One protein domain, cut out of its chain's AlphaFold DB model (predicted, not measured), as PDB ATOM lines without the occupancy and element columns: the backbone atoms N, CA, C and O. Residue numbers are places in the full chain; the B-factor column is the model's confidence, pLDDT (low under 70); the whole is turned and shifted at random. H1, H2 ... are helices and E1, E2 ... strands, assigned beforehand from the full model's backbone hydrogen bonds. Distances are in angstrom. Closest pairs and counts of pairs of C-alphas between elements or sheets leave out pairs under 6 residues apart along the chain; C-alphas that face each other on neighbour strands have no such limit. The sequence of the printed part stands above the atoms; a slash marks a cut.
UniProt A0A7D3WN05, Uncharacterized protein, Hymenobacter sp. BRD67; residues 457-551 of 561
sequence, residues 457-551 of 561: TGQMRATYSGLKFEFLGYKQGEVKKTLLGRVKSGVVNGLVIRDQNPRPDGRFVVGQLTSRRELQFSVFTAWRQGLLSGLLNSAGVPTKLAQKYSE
ATOM      1  N   THR A 457       5.696  -8.713 101.959       97.12
ATOM      2  CA  THR A 457       6.961  -8.117 102.394       97.12
ATOM      3  C   THR A 457       8.085  -8.494 101.438       97.12
ATOM      4  O   THR A 457       7.947  -9.443 100.669       97.12
ATOM      5  N   GLY A 458       9.196  -7.762 101.449       96.94
ATOM      6  CA  GLY A 458      10.353  -8.111 100.631       96.94
ATOM      7  C   GLY A 458      11.159  -6.908 100.172       96.94
ATOM      8  O   GLY A 458      10.950  -5.785 100.638       96.94
ATOM      9  N   GLN A 459      12.067  -7.135  99.225       97.38
ATOM     10  CA  GLN A 459      12.962  -6.101  98.702       97.38
ATOM     11  C   GLN A 459      13.037  -6.103  97.173       97.38
ATOM     12  O   GLN A 459      13.006  -7.143  96.518       97.38
ATOM     13  N   MET A 460      13.171  -4.909  96.595       97.19
ATOM     14  CA  MET A 460      13.341  -4.681  95.164       97.19
ATOM     15  C   MET A 460      14.567  -3.814  94.904       97.19
ATOM     16  O   MET A 460      14.717  -2.716  95.441       97.19
ATOM     17  N   ARG A 461      15.419  -4.271  93.991       97.62
ATOM     18  CA  ARG A 461      16.515  -3.483  93.426       97.62
ATOM     19  C   ARG A 461      16.146  -3.133  91.992       97.62
ATOM     20  O   ARG A 461      16.150  -4.010  91.134       97.62
ATOM     21  N   ALA A 462      15.810  -1.872  91.747       96.69
ATOM     22  CA  ALA A 462      15.464  -1.367  90.424       96.69
ATOM     23  C   ALA A 462      16.522  -0.367  89.952       96.69
ATOM     24  O   ALA A 462      16.675   0.686  90.567       96.69
ATOM     25  N   THR A 463      17.218  -0.691  88.866       97.31
ATOM     26  CA  THR A 463      18.098   0.237  88.152       97.31
ATOM     27  C   THR A 463      17.309   0.850  87.006       97.31
ATOM     28  O   THR A 463      16.811   0.119  86.141       97.31
ATOM     29  N   TYR A 464      17.148   2.170  87.043       95.75
ATOM     30  CA  TYR A 464      16.394   2.916  86.041       95.75
ATOM     31  C   TYR A 464      16.910   4.353  85.900       95.75
ATOM     32  O   TYR A 464      17.527   4.897  86.819       95.75
ATOM     33  N   SER A 465      16.603   4.987  84.772       95.94
ATOM     34  CA  SER A 465      16.974   6.374  84.471       95.94
ATOM     35  C   SER A 465      15.869   7.118  83.725       95.94
ATOM     36  O   SER A 465      15.068   6.508  83.019       95.94
ATOM     37  N   GLY A 466      15.833   8.447  83.843       92.69
ATOM     38  CA  GLY A 466      14.925   9.298  83.072       92.69
ATOM     39  C   GLY A 466      13.436   9.101  83.377       92.69
ATOM     40  O   GLY A 466      12.598   9.398  82.519       92.69
ATOM     41  N   LEU A 467      13.081   8.589  84.562       90.62
ATOM     42  CA  LEU A 467      11.693   8.377  84.974       90.62
ATOM     43  C   LEU A 467      10.948   9.712  85.055       90.62
ATOM     44  O   LEU A 467      11.257  10.576  85.875       90.62
ATOM     45  N   LYS A 468       9.908   9.841  84.232       86.69
ATOM     46  CA  LYS A 468       8.937  10.934  84.289       86.69
ATOM     47  C   LYS A 468       7.540  10.358  84.176       86.69
ATOM     48  O   LYS A 468       7.252   9.594  83.251       86.69
ATOM     49  N   PHE A 469       6.658  10.762  85.079       80.44
ATOM     50  CA  PHE A 469       5.252  10.413  84.994       80.44
ATOM     51  C   PHE A 469       4.359  11.578  85.403       80.44
ATOM     52  O   PHE A 469       4.777  12.486  86.116       80.44
ATOM     53  N   GLU A 470       3.121  11.542  84.933       77.81
ATOM     54  CA  GLU A 470       2.112  12.558  85.205       77.81
ATOM     55  C   GLU A 470       0.858  11.894  85.782       77.81
ATOM     56  O   GLU A 470       0.469  10.797  85.368       77.81
ATOM     57  N   PHE A 471       0.217  12.576  86.730       76.06
ATOM     58  CA  PHE A 471      -1.139  12.246  87.151       76.06
ATOM     59  C   PHE A 471      -2.137  12.904  86.199       76.06
ATOM     60  O   PHE A 471      -1.991  14.065  85.816       76.06
ATOM     61  N   LEU A 472      -3.160  12.149  85.832       80.25
ATOM     62  CA  LEU A 472      -4.242  12.560  84.956       80.25
ATOM     63  C   LEU A 472      -5.523  12.744  85.780       80.25
ATOM     64  O   LEU A 472      -5.668  12.223  86.887       80.25
ATOM     65  N   GLY A 473      -6.471  13.484  85.225       78.19
ATOM     66  CA  GLY A 473      -7.842  13.574  85.704       78.19
ATOM     67  C   GLY A 473      -8.800  12.981  84.685       78.19
ATOM     68  O   GLY A 473      -8.519  12.945  83.490       78.19
ATOM     69  N   TYR A 474      -9.960  12.553  85.163       77.94
ATOM     70  CA  TYR A 474     -11.074  12.183  84.303       77.94
ATOM     71  C   TYR A 474     -12.227  13.155  84.557       77.94
ATOM     72  O   TYR A 474     -12.765  13.200  85.663       77.94
ATOM     73  N   LYS A 475     -12.558  13.979  83.559       74.12
ATOM     74  CA  LYS A 475     -13.672  14.941  83.595       74.12
ATOM     75  C   LYS A 475     -14.296  15.029  82.201       74.12
ATOM     76  O   LYS A 475     -13.572  15.035  81.215       74.12
ATOM     77  N   GLN A 476     -15.628  15.124  82.133       69.19
ATOM     78  CA  GLN A 476     -16.383  15.305  80.879       69.19
ATOM     79  C   GLN A 476     -16.093  14.245  79.796       69.19
ATOM     80  O   GLN A 476     -15.984  14.569  78.622       69.19
ATOM     81  N   GLY A 477     -15.926  12.974  80.171       67.81
ATOM     82  CA  GLY A 477     -15.677  11.905  79.192       67.81
ATOM     83  C   GLY A 477     -14.231  11.803  78.697       67.81
ATOM     84  O   GLY A 477     -13.886  10.828  78.035       67.81
ATOM     85  N   GLU A 478     -13.363  12.748  79.061       66.38
ATOM     86  CA  GLU A 478     -11.988  12.810  78.573       66.38
ATOM     87  C   GLU A 478     -10.975  12.624  79.708       66.38
ATOM     88  O   GLU A 478     -11.124  13.135  80.827       66.38
ATOM     89  N   VAL A 479      -9.901  11.891  79.406       70.19
ATOM     90  CA  VAL A 479      -8.716  11.841  80.266       70.19
ATOM     91  C   VAL A 479      -7.885  13.080  79.964       70.19
ATOM     92  O   VAL A 479      -7.186  13.143  78.953       70.19
ATOM     93  N   LYS A 480      -7.979  14.083  80.835       66.75
ATOM     94  CA  LYS A 480      -7.259  15.352  80.701       66.75
ATOM     95  C   LYS A 480      -6.157  15.453  81.735       66.75
ATOM     96  O   LYS A 480      -6.205  14.835  82.796       66.75
ATOM     97  N   LYS A 481      -5.171  16.295  81.450       59.00
ATOM     98  CA  LYS A 481      -4.228  16.731  82.479       59.00
ATOM     99  C   LYS A 481      -5.011  17.445  83.579       59.00
ATOM    100  O   LYS A 481      -5.848  18.300  83.297       59.00
ATOM    101  N   THR A 482      -4.765  17.092  84.832       53.75
ATOM    102  CA  THR A 482      -5.217  17.912  85.958       53.75
ATOM    103  C   THR A 482      -4.431  19.225  85.963       53.75
ATOM    104  O   THR A 482      -3.265  19.249  85.577       53.75
ATOM    105  N   LEU A 483      -5.041  20.324  86.430       45.44
ATOM    106  CA  LEU A 483      -4.385  21.640  86.577       45.44
ATOM    107  C   LEU A 483      -3.124  21.605  87.477       45.44
ATOM    108  O   LEU A 483      -2.320  22.524  87.445       45.44
ATOM    109  N   LEU A 484      -2.905  20.506  88.208       48.56
ATOM    110  CA  LEU A 484      -1.694  20.180  88.978       48.56
ATOM    111  C   LEU A 484      -0.564  19.510  88.144       48.56
ATOM    112  O   LEU A 484       0.423  19.033  88.696       48.56
ATOM    113  N   GLY A 485      -0.707  19.396  86.821       41.44
ATOM    114  CA  GLY A 485      -0.124  18.301  86.031       41.44
ATOM    115  C   GLY A 485       1.141  18.574  85.209       41.44
ATOM    116  O   GLY A 485       1.205  18.155  84.054       41.44
ATOM    117  N   ARG A 486       2.171  19.213  85.773       42.47
ATOM    118  CA  ARG A 486       3.557  19.043  85.287       42.47
ATOM    119  C   ARG A 486       4.436  18.638  86.458       42.47
ATOM    120  O   ARG A 486       5.092  19.477  87.063       42.47
ATOM    121  N   VAL A 487       4.492  17.342  86.752       47.53
ATOM    122  CA  VAL A 487       5.559  16.822  87.610       47.53
ATOM    123  C   VAL A 487       6.817  16.734  86.743       47.53
ATOM    124  O   VAL A 487       7.171  15.675  86.230       47.53
ATOM    125  N   LYS A 488       7.502  17.869  86.530       42.19
ATOM    126  CA  LYS A 488       8.961  17.791  86.368       42.19
ATOM    127  C   LYS A 488       9.451  17.113  87.648       42.19
ATOM    128  O   LYS A 488       8.936  17.429  88.713       42.19
ATOM    129  N   SER A 489      10.349  16.139  87.548       45.09
ATOM    130  CA  SER A 489      11.006  15.494  88.692       45.09
ATOM    131  C   SER A 489      11.388  16.547  89.746       45.09
ATOM    132  O   SER A 489      12.350  17.284  89.560       45.09
ATOM    133  N   GLY A 490      10.564  16.699  90.788       46.72
ATOM    134  CA  GLY A 490      10.620  17.869  91.665       46.72
ATOM    135  C   GLY A 490       9.258  18.251  92.248       46.72
ATOM    136  O   GLY A 490       8.551  19.078  91.695       46.72
ATOM    137  N   VAL A 491       8.947  17.656  93.403       40.59
ATOM    138  CA  VAL A 491       7.966  18.111  94.409       40.59
ATOM    139  C   VAL A 491       6.496  18.188  93.954       40.59
ATOM    140  O   VAL A 491       6.027  19.188  93.426       40.59
ATOM    141  N   VAL A 492       5.716  17.161  94.304       40.84
ATOM    142  CA  VAL A 492       4.246  17.255  94.420       40.84
ATOM    143  C   VAL A 492       3.909  17.320  95.905       40.84
ATOM    144  O   VAL A 492       4.058  16.308  96.574       40.84
ATOM    145  N   ASN A 493       3.486  18.465  96.451       41.91
ATOM    146  CA  ASN A 493       3.059  18.580  97.861       41.91
ATOM    147  C   ASN A 493       4.016  17.877  98.864       41.91
ATOM    148  O   ASN A 493       3.581  17.062  99.675       41.91
ATOM    149  N   GLY A 494       5.333  18.101  98.748       48.81
ATOM    150  CA  GLY A 494       6.352  17.460  99.601       48.81
ATOM    151  C   GLY A 494       6.821  16.053  99.176       48.81
ATOM    152  O   GLY A 494       7.722  15.498  99.799       48.81
ATOM    153  N   LEU A 495       6.273  15.473  98.102       56.59
ATOM    154  CA  LEU A 495       6.669  14.174  97.544       56.59
ATOM    155  C   LEU A 495       7.745  14.337  96.454       56.59
ATOM    156  O   LEU A 495       7.467  14.867  95.375       56.59
ATOM    157  N   VAL A 496       8.970  13.860  96.710       66.38
ATOM    158  CA  VAL A 496      10.091  13.904  95.751       66.38
ATOM    159  C   VAL A 496      10.213  12.577  95.009       66.38
ATOM    160  O   VAL A 496      10.727  11.594  95.539       66.38
ATOM    161  N   ILE A 497       9.783  12.577  93.751       78.00
ATOM    162  CA  ILE A 497       9.927  11.437  92.842       78.00
ATOM    163  C   ILE A 497      11.291  11.504  92.175       78.00
ATOM    164  O   ILE A 497      11.684  12.546  91.651       78.00
ATOM    165  N   ARG A 498      12.013  10.391  92.215       87.00
ATOM    166  CA  ARG A 498      13.389  10.296  91.742       87.00
ATOM    167  C   ARG A 498      13.407   9.706  90.342       87.00
ATOM    168  O   ARG A 498      12.940   8.589  90.132       87.00
ATOM    169  N   ASP A 499      13.974  10.459  89.413       90.06
ATOM    170  CA  ASP A 499      14.093  10.133  87.993       90.06
ATOM    171  C   ASP A 499      15.086   8.996  87.701       90.06
ATOM    172  O   ASP A 499      14.957   8.324  86.678       90.06
ATOM    173  N   GLN A 500      16.031   8.733  88.606       93.75
ATOM    174  CA  GLN A 500      17.012   7.655  88.467       93.75
ATOM    175  C   GLN A 500      17.325   6.911  89.774       93.75
ATOM    176  O   GLN A 500      17.194   7.442  90.888       93.75
ATOM    177  N   ASN A 501      17.776   5.667  89.618       94.06
ATOM    178  CA  ASN A 501      18.388   4.842  90.655       94.06
ATOM    179  C   ASN A 501      19.517   4.004  90.010       94.06
ATOM    180  O   ASN A 501      19.206   3.216  89.115       94.06
ATOM    181  N   PRO A 502      20.799   4.145  90.413       94.94
ATOM    182  CA  PRO A 502      21.313   4.946  91.528       94.94
ATOM    183  C   PRO A 502      21.032   6.449  91.421       94.94
ATOM    184  O   PRO A 502      20.797   6.997  90.343       94.94
ATOM    185  N   ARG A 503      21.017   7.115  92.572       92.00
ATOM    186  CA  ARG A 503      20.844   8.567  92.677       92.00
ATOM    187  C   ARG A 503      22.039   9.306  92.040       92.00
ATOM    188  O   ARG A 503      23.080   8.686  91.834       92.00
ATOM    189  N   PRO A 504      21.929  10.620  91.759       89.62
ATOM    190  CA  PRO A 504      23.050  11.398  91.220       89.62
ATOM    191  C   PRO A 504      24.312  11.377  92.101       89.62
ATOM    192  O   PRO A 504      25.414  11.487  91.582       89.62
ATOM    193  N   ASP A 505      24.152  11.174  93.415       91.69
ATOM    194  CA  ASP A 505      25.239  10.995  94.394       91.69
ATOM    195  C   ASP A 505      25.855   9.572  94.384       91.69
ATOM    196  O   ASP A 505      26.677   9.243  95.233       91.69
ATOM    197  N   GLY A 506      25.434   8.700  93.461       91.25
ATOM    198  CA  GLY A 506      25.886   7.311  93.342       91.25
ATOM    199  C   GLY A 506      25.201   6.323  94.294       91.25
ATOM    200  O   GLY A 506      25.339   5.109  94.128       91.25
ATOM    201  N   ARG A 507      24.407   6.789  95.266       94.00
ATOM    202  CA  ARG A 507      23.730   5.913  96.233       94.00
ATOM    203  C   ARG A 507      22.634   5.089  95.560       94.00
ATOM    204  O   ARG A 507      21.720   5.630  94.935       94.00
ATOM    205  N   PHE A 508      22.655   3.777  95.772       95.19
ATOM    206  CA  PHE A 508      21.577   2.881  95.354       95.19
ATOM    207  C   PHE A 508      20.501   2.774  96.440       95.19
ATOM    208  O   PHE A 508      20.810   2.467  97.591       95.19
ATOM    209  N   VAL A 509      19.230   2.980  96.084       93.75
ATOM    210  CA  VAL A 509      18.101   2.836  97.018       93.75
ATOM    211  C   VAL A 509      17.331   1.552  96.724       93.75
ATOM    212  O   VAL A 509      16.763   1.381  95.644       93.75
ATOM    213  N   VAL A 510      17.296   0.655  97.709       95.75
ATOM    214  CA  VAL A 510      16.468  -0.556  97.683       95.75
ATOM    215  C   VAL A 510      15.028  -0.177  98.023       95.75
ATOM    216  O   VAL A 510      14.784   0.487  99.027       95.75
ATOM    217  N   GLY A 511      14.083  -0.587  97.179       94.19
ATOM    218  CA  GLY A 511      12.657  -0.426  97.436       94.19
ATOM    219  C   GLY A 511      12.148  -1.517  98.369       94.19
ATOM    220  O   GLY A 511      12.391  -2.697  98.127       94.19
ATOM    221  N   GLN A 512      11.430  -1.134  99.416       95.00
ATOM    222  CA  GLN A 512      10.739  -2.071 100.298       95.00
ATOM    223  C   GLN A 512       9.397  -2.465  99.679       95.00
ATOM    224  O   GLN A 512       8.600  -1.599  99.313       95.00
ATOM    225  N   LEU A 513       9.141  -3.766  99.564       93.81
ATOM    226  CA  LEU A 513       7.825  -4.284  99.204       93.81
ATOM    227  C   LEU A 513       7.034  -4.358 100.501       93.81
ATOM    228  O   LEU A 513       7.410  -5.073 101.424       93.81
ATOM    229  N   THR A 514       5.964  -3.584 100.610       92.88
ATOM    230  CA  THR A 514       5.092  -3.628 101.786       92.88
ATOM    231  C   THR A 514       3.658  -3.410 101.341       92.88
ATOM    232  O   THR A 514       3.337  -2.379 100.746       92.88
ATOM    233  N   SER A 515       2.805  -4.398 101.593       91.81
ATOM    234  CA  SER A 515       1.373  -4.345 101.285       91.81
ATOM    235  C   SER A 515       0.602  -5.278 102.209       91.81
ATOM    236  O   SER A 515       1.147  -6.259 102.715       91.81
ATOM    237  N   ARG A 516      -0.686  -5.012 102.414       91.06
ATOM    238  CA  ARG A 516      -1.604  -5.981 103.018       91.06
ATOM    239  C   ARG A 516      -2.042  -7.010 101.982       91.06
ATOM    240  O   ARG A 516      -2.202  -6.685 100.805       91.06
ATOM    241  N   ARG A 517      -2.267  -8.245 102.431       88.62
ATOM    242  CA  ARG A 517      -2.881  -9.305 101.633       88.62
ATOM    243  C   ARG A 517      -4.391  -9.288 101.822       88.62
ATOM    244  O   ARG A 517      -4.929  -9.622 102.872       88.62
ATOM    245  N   GLU A 518      -5.087  -8.972 100.743       88.12
ATOM    246  CA  GLU A 518      -6.542  -9.052 100.664       88.12
ATOM    247  C   GLU A 518      -6.952 -10.428 100.116       88.12
ATOM    248  O   GLU A 518      -6.905 -10.675  98.910       88.12
ATOM    249  N   LEU A 519      -7.364 -11.345 101.000       87.62
ATOM    250  CA  LEU A 519      -7.742 -12.723 100.634       87.62
ATOM    251  C   LEU A 519      -8.922 -12.804  99.648       87.62
ATOM    252  O   LEU A 519      -9.120 -13.828  98.999       87.62
ATOM    253  N   GLN A 520      -9.699 -11.729  99.529       87.12
ATOM    254  CA  GLN A 520     -10.828 -11.595  98.603       87.12
ATOM    255  C   GLN A 520     -10.370 -11.511  97.136       87.12
ATOM    256  O   GLN A 520     -11.138 -11.818  96.223       87.12
ATOM    257  N   PHE A 521      -9.104 -11.155  96.889       85.31
ATOM    258  CA  PHE A 521      -8.524 -11.061  95.551       85.31
ATOM    259  C   PHE A 521      -7.621 -12.254  95.216       85.31
ATOM    260  O   PHE A 521      -7.088 -12.947  96.086       85.31
ATOM    261  N   SER A 522      -7.418 -12.487  93.917       85.50
ATOM    262  CA  SER A 522      -6.552 -13.564  93.425       85.50
ATOM    263  C   SER A 522      -5.109 -13.411  93.913       85.50
ATOM    264  O   SER A 522      -4.672 -12.321  94.290       85.50
ATOM    265  N   VAL A 523      -4.349 -14.506  93.874       86.88
ATOM    266  CA  VAL A 523      -2.917 -14.480  94.208       86.88
ATOM    267  C   VAL A 523      -2.119 -13.574  93.259       86.88
ATOM    268  O   VAL A 523      -1.223 -12.858  93.687       86.88
ATOM    269  N   PHE A 524      -2.512 -13.506  91.981       86.06
ATOM    270  CA  PHE A 524      -1.877 -12.638  90.985       86.06
ATOM    271  C   PHE A 524      -2.014 -11.152  91.335       86.06
ATOM    272  O   PHE A 524      -1.103 -10.366  91.076       86.06
ATOM    273  N   THR A 525      -3.144 -10.761  91.937       84.88
ATOM    274  CA  THR A 525      -3.325  -9.399  92.447       84.88
ATOM    275  C   THR A 525      -2.348  -9.109  93.583       84.88
ATOM    276  O   THR A 525      -1.769  -8.027  93.575       84.88
ATOM    277  N   ALA A 526      -2.116 -10.059  94.496       88.81
ATOM    278  CA  ALA A 526      -1.145  -9.895  95.581       88.81
ATOM    279  C   ALA A 526       0.282  -9.709  95.053       88.81
ATOM    280  O   ALA A 526       0.907  -8.704  95.372       88.81
ATOM    281  N   TRP A 527       0.755 -10.589  94.163       90.81
ATOM    282  CA  TRP A 527       2.096 -10.456  93.569       90.81
ATOM    283  C   TRP A 527       2.274  -9.106  92.863       90.81
ATOM    284  O   TRP A 527       3.266  -8.401  93.025       90.81
ATOM    285  N   ARG A 528       1.257  -8.670  92.108       88.44
ATOM    286  CA  ARG A 528       1.270  -7.344  91.476       88.44
ATOM    287  C   ARG A 528       1.342  -6.216  92.513       88.44
ATOM    288  O   ARG A 528       2.041  -5.234  92.273       88.44
ATOM    289  N   GLN A 529       0.591  -6.315  93.612       88.00
ATOM    290  CA  GLN A 529       0.589  -5.324  94.694       88.00
ATOM    291  C   GLN A 529       1.987  -5.184  95.310       88.00
ATOM    292  O   GLN A 529       2.491  -4.063  95.393       88.00
ATOM    293  N   GLY A 530       2.637  -6.299  95.662       89.69
ATOM    294  CA  GLY A 530       3.997  -6.302  96.203       89.69
ATOM    295  C   GLY A 530       4.992  -5.632  95.260       89.69
ATOM    296  O   GLY A 530       5.632  -4.644  95.628       89.69
ATOM    297  N   LEU A 531       5.048  -6.093  94.007       91.12
ATOM    298  CA  LEU A 531       5.951  -5.547  92.989       91.12
ATOM    299  C   LEU A 531       5.736  -4.046  92.731       91.12
ATOM    300  O   LEU A 531       6.706  -3.292  92.623       91.12
ATOM    301  N   LEU A 532       4.483  -3.588  92.653       87.25
ATOM    302  CA  LEU A 532       4.177  -2.170  92.449       87.25
ATOM    303  C   LEU A 532       4.587  -1.319  93.661       87.25
ATOM    304  O   LEU A 532       5.151  -0.242  93.475       87.25
ATOM    305  N   SER A 533       4.346  -1.808  94.882       90.00
ATOM    306  CA  SER A 533       4.770  -1.138  96.120       90.00
ATOM    307  C   SER A 533       6.291  -0.943  96.145       90.00
ATOM    308  O   SER A 533       6.771   0.183  96.308       90.00
ATOM    309  N   GLY A 534       7.049  -2.006  95.850       90.25
ATOM    310  CA  GLY A 534       8.513  -1.964  95.781       90.25
ATOM    311  C   GLY A 534       9.050  -0.973  94.746       90.25
ATOM    312  O   GLY A 534       9.961  -0.197  95.043       90.25
ATOM    313  N   LEU A 535       8.455  -0.946  93.548       88.00
ATOM    314  CA  LEU A 535       8.855  -0.027  92.480       88.00
ATOM    315  C   LEU A 535       8.603   1.436  92.867       88.00
ATOM    316  O   LEU A 535       9.487   2.278  92.710       88.00
ATOM    317  N   LEU A 536       7.416   1.740  93.404       85.75
ATOM    318  CA  LEU A 536       7.071   3.088  93.862       85.75
ATOM    319  C   LEU A 536       8.000   3.543  94.993       85.75
ATOM    320  O   LEU A 536       8.481   4.678  94.975       85.75
ATOM    321  N   ASN A 537       8.305   2.658  95.944       90.75
ATOM    322  CA  ASN A 537       9.215   2.976  97.036       90.75
ATOM    323  C   ASN A 537      10.646   3.241  96.544       90.75
ATOM    324  O   ASN A 537      11.249   4.245  96.927       90.75
ATOM    325  N   SER A 538      11.157   2.422  95.618       88.50
ATOM    326  CA  SER A 538      12.450   2.666  94.963       88.50
ATOM    327  C   SER A 538      12.472   4.012  94.218       88.50
ATOM    328  O   SER A 538      13.466   4.747  94.280       88.50
ATOM    329  N   ALA A 539      11.339   4.412  93.626       86.00
ATOM    330  CA  ALA A 539      11.152   5.718  92.991       86.00
ATOM    331  C   ALA A 539      11.083   6.915  93.961       86.00
ATOM    332  O   ALA A 539      10.970   8.059  93.517       86.00
ATOM    333  N   GLY A 540      11.201   6.685  95.272       84.06
ATOM    334  CA  GLY A 540      11.181   7.727  96.300       84.06
ATOM    335  C   GLY A 540       9.796   8.009  96.883       84.06
ATOM    336  O   GLY A 540       9.653   8.949  97.662       84.06
ATOM    337  N   VAL A 541       8.776   7.210  96.547       82.06
ATOM    338  CA  VAL A 541       7.453   7.325  97.171       82.06
ATOM    339  C   VAL A 541       7.513   6.768  98.604       82.06
ATOM    340  O   VAL A 541       7.897   5.609  98.790       82.06
ATOM    341  N   PRO A 542       7.117   7.537  99.640       84.94
ATOM    342  CA  PRO A 542       7.062   7.065 101.016       84.94
ATOM    343  C   PRO A 542       6.250   5.781 101.133       84.94
ATOM    344  O   PRO A 542       5.194   5.656 100.511       84.94
ATOM    345  N   THR A 543       6.701   4.858 101.978       84.56
ATOM    346  CA  THR A 543       6.139   3.503 102.096       84.56
ATOM    347  C   THR A 543       4.620   3.494 102.271       84.56
ATOM    348  O   THR A 543       3.932   2.780 101.554       84.56
ATOM    349  N   LYS A 544       4.067   4.355 103.141       83.81
ATOM    350  CA  LYS A 544       2.609   4.450 103.359       83.81
ATOM    351  C   LYS A 544       1.837   4.842 102.093       83.81
ATOM    352  O   LYS A 544       0.730   4.361 101.869       83.81
ATOM    353  N   LEU A 545       2.404   5.724 101.267       79.12
ATOM    354  CA  LEU A 545       1.794   6.127  99.999       79.12
ATOM    355  C   LEU A 545       1.965   5.037  98.942       79.12
ATOM    356  O   LEU A 545       0.992   4.709  98.271       79.12
ATOM    357  N   ALA A 546       3.158   4.447  98.826       80.75
ATOM    358  CA  ALA A 546       3.418   3.333  97.915       80.75
ATOM    359  C   ALA A 546       2.437   2.175  98.168       80.75
ATOM    360  O   ALA A 546       1.772   1.730  97.236       80.75
ATOM    361  N   GLN A 547       2.255   1.810  99.440       83.69
ATOM    362  CA  GLN A 547       1.276   0.829  99.899       83.69
ATOM    363  C   GLN A 547      -0.160   1.203  99.494       83.69
ATOM    364  O   GLN A 547      -0.874   0.408  98.887       83.69
ATOM    365  N   LYS A 548      -0.584   2.443  99.762       80.88
ATOM    366  CA  LYS A 548      -1.931   2.918  99.411       80.88
ATOM    367  C   LYS A 548      -2.211   2.864  97.902       80.88
ATOM    368  O   LYS A 548      -3.344   2.616  97.503       80.88
ATOM    369  N   TYR A 549      -1.215   3.145  97.060       75.62
ATOM    370  CA  TYR A 549      -1.370   3.111  95.602       75.62
ATOM    371  C   TYR A 549      -1.257   1.703  95.010       75.62
ATOM    372  O   TYR A 549      -1.803   1.462  93.927       75.62
ATOM    373  N   SER A 550      -0.564   0.786  95.694       76.25
ATOM    374  CA  SER A 550      -0.484  -0.610  95.280       76.25
ATOM    375  C   SER A 550      -1.752  -1.388  95.621       76.25
ATOM    376  O   SER A 550      -2.235  -2.131  94.768       76.25
ATOM    377  N   GLU A 551      -2.302  -1.202  96.825       81.19
ATOM    378  CA  GLU A 551      -3.477  -1.924  97.333       81.19
ATOM    379  C   GLU A 551      -4.745  -1.672  96.488       81.19
ATOM    380  O   GLU A 551      -4.942  -0.614  95.879       81.19
TER     381      GLU A 551
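AT A GLANCE: This is residues 457 to 551 of the 561 residues of an uncharacterized protein of Hymenobacter sp. BRD67 (UniProt A0A7D3WN05). A long, bowed strand, E1, joins two unlike ends: at its start it pairs with E3, on which the hairpin of helices H1 and H2 packs, and at its far end E2 folds back along it as a small strand hairpin. A long loop returns from E2 to E3. The printed part has 95 residues, with three named strands and two named helices that follow along the chain as E1, E2, E3, H1, H2; the class is mixed, helices and strands, and the antiparallel sheet runs E2, E1, E3. It is only just compact, close to loose, with a radius of gyration of the C-alphas of 14.9 A and spans of 41 by 36 by 20 A.

IN THESE COORDINATES: E1, residues 457 to 475, begins at C-alpha 457 (6.961, -8.117, 102.394), bends by 110 degrees at residue 461 and measures 36.2 A. E2 is residues 478 to 481, and E3 is residues 511 to 516, 16.3 A long. H1, residues 523 to 538, measures 23.0 A. H2, residues 543 to 550, measures 10.4 A and ends at C-alpha 550 (-0.484, -0.610, 95.280).

HOW THE PARTS SIT: The sheet is strongly twisted and staggered: E1 pairs with E3 over residues 457 to 460, with N 460 and O 511 at 2.8 A, and with E2 over residues 472 to 475, with N 473 and O 480 at 2.8 A. H1 is on one face of the sheet, two layers, a helix over a sheet; it lies over E3, height 4.8 A, and stands up from the sheet at 53 degrees. The closest C-alphas of E3 and H1 are those of Gly 511 and Ser 538, 4.0 A. H2 is on the sheet too, with Ser 515 and Gln 547 the closest C-alphas of E3 and H2, 5.4 A. H1 and H2, a helical hairpin, touch at a steep tilt of 43 degrees, opposite ways, the closest C-alphas being those of Gln 529 and Ser 550, 4.9 A. In both helices every O i to N i+4 pair is within hydrogen-bond range. E2 and E3 are apart.

THE WHOLE: The C-alphas farthest apart, of Gln 476 and Gly 506, are 44.8 A apart. The printed part has no cut. The link from E2 to E3, residues 482 to 510, is long; residues 519 to 524 stand free. Mean pLDDT of the printed part is 80.4, under 70 at residues 476 to 478 and 480 to 496.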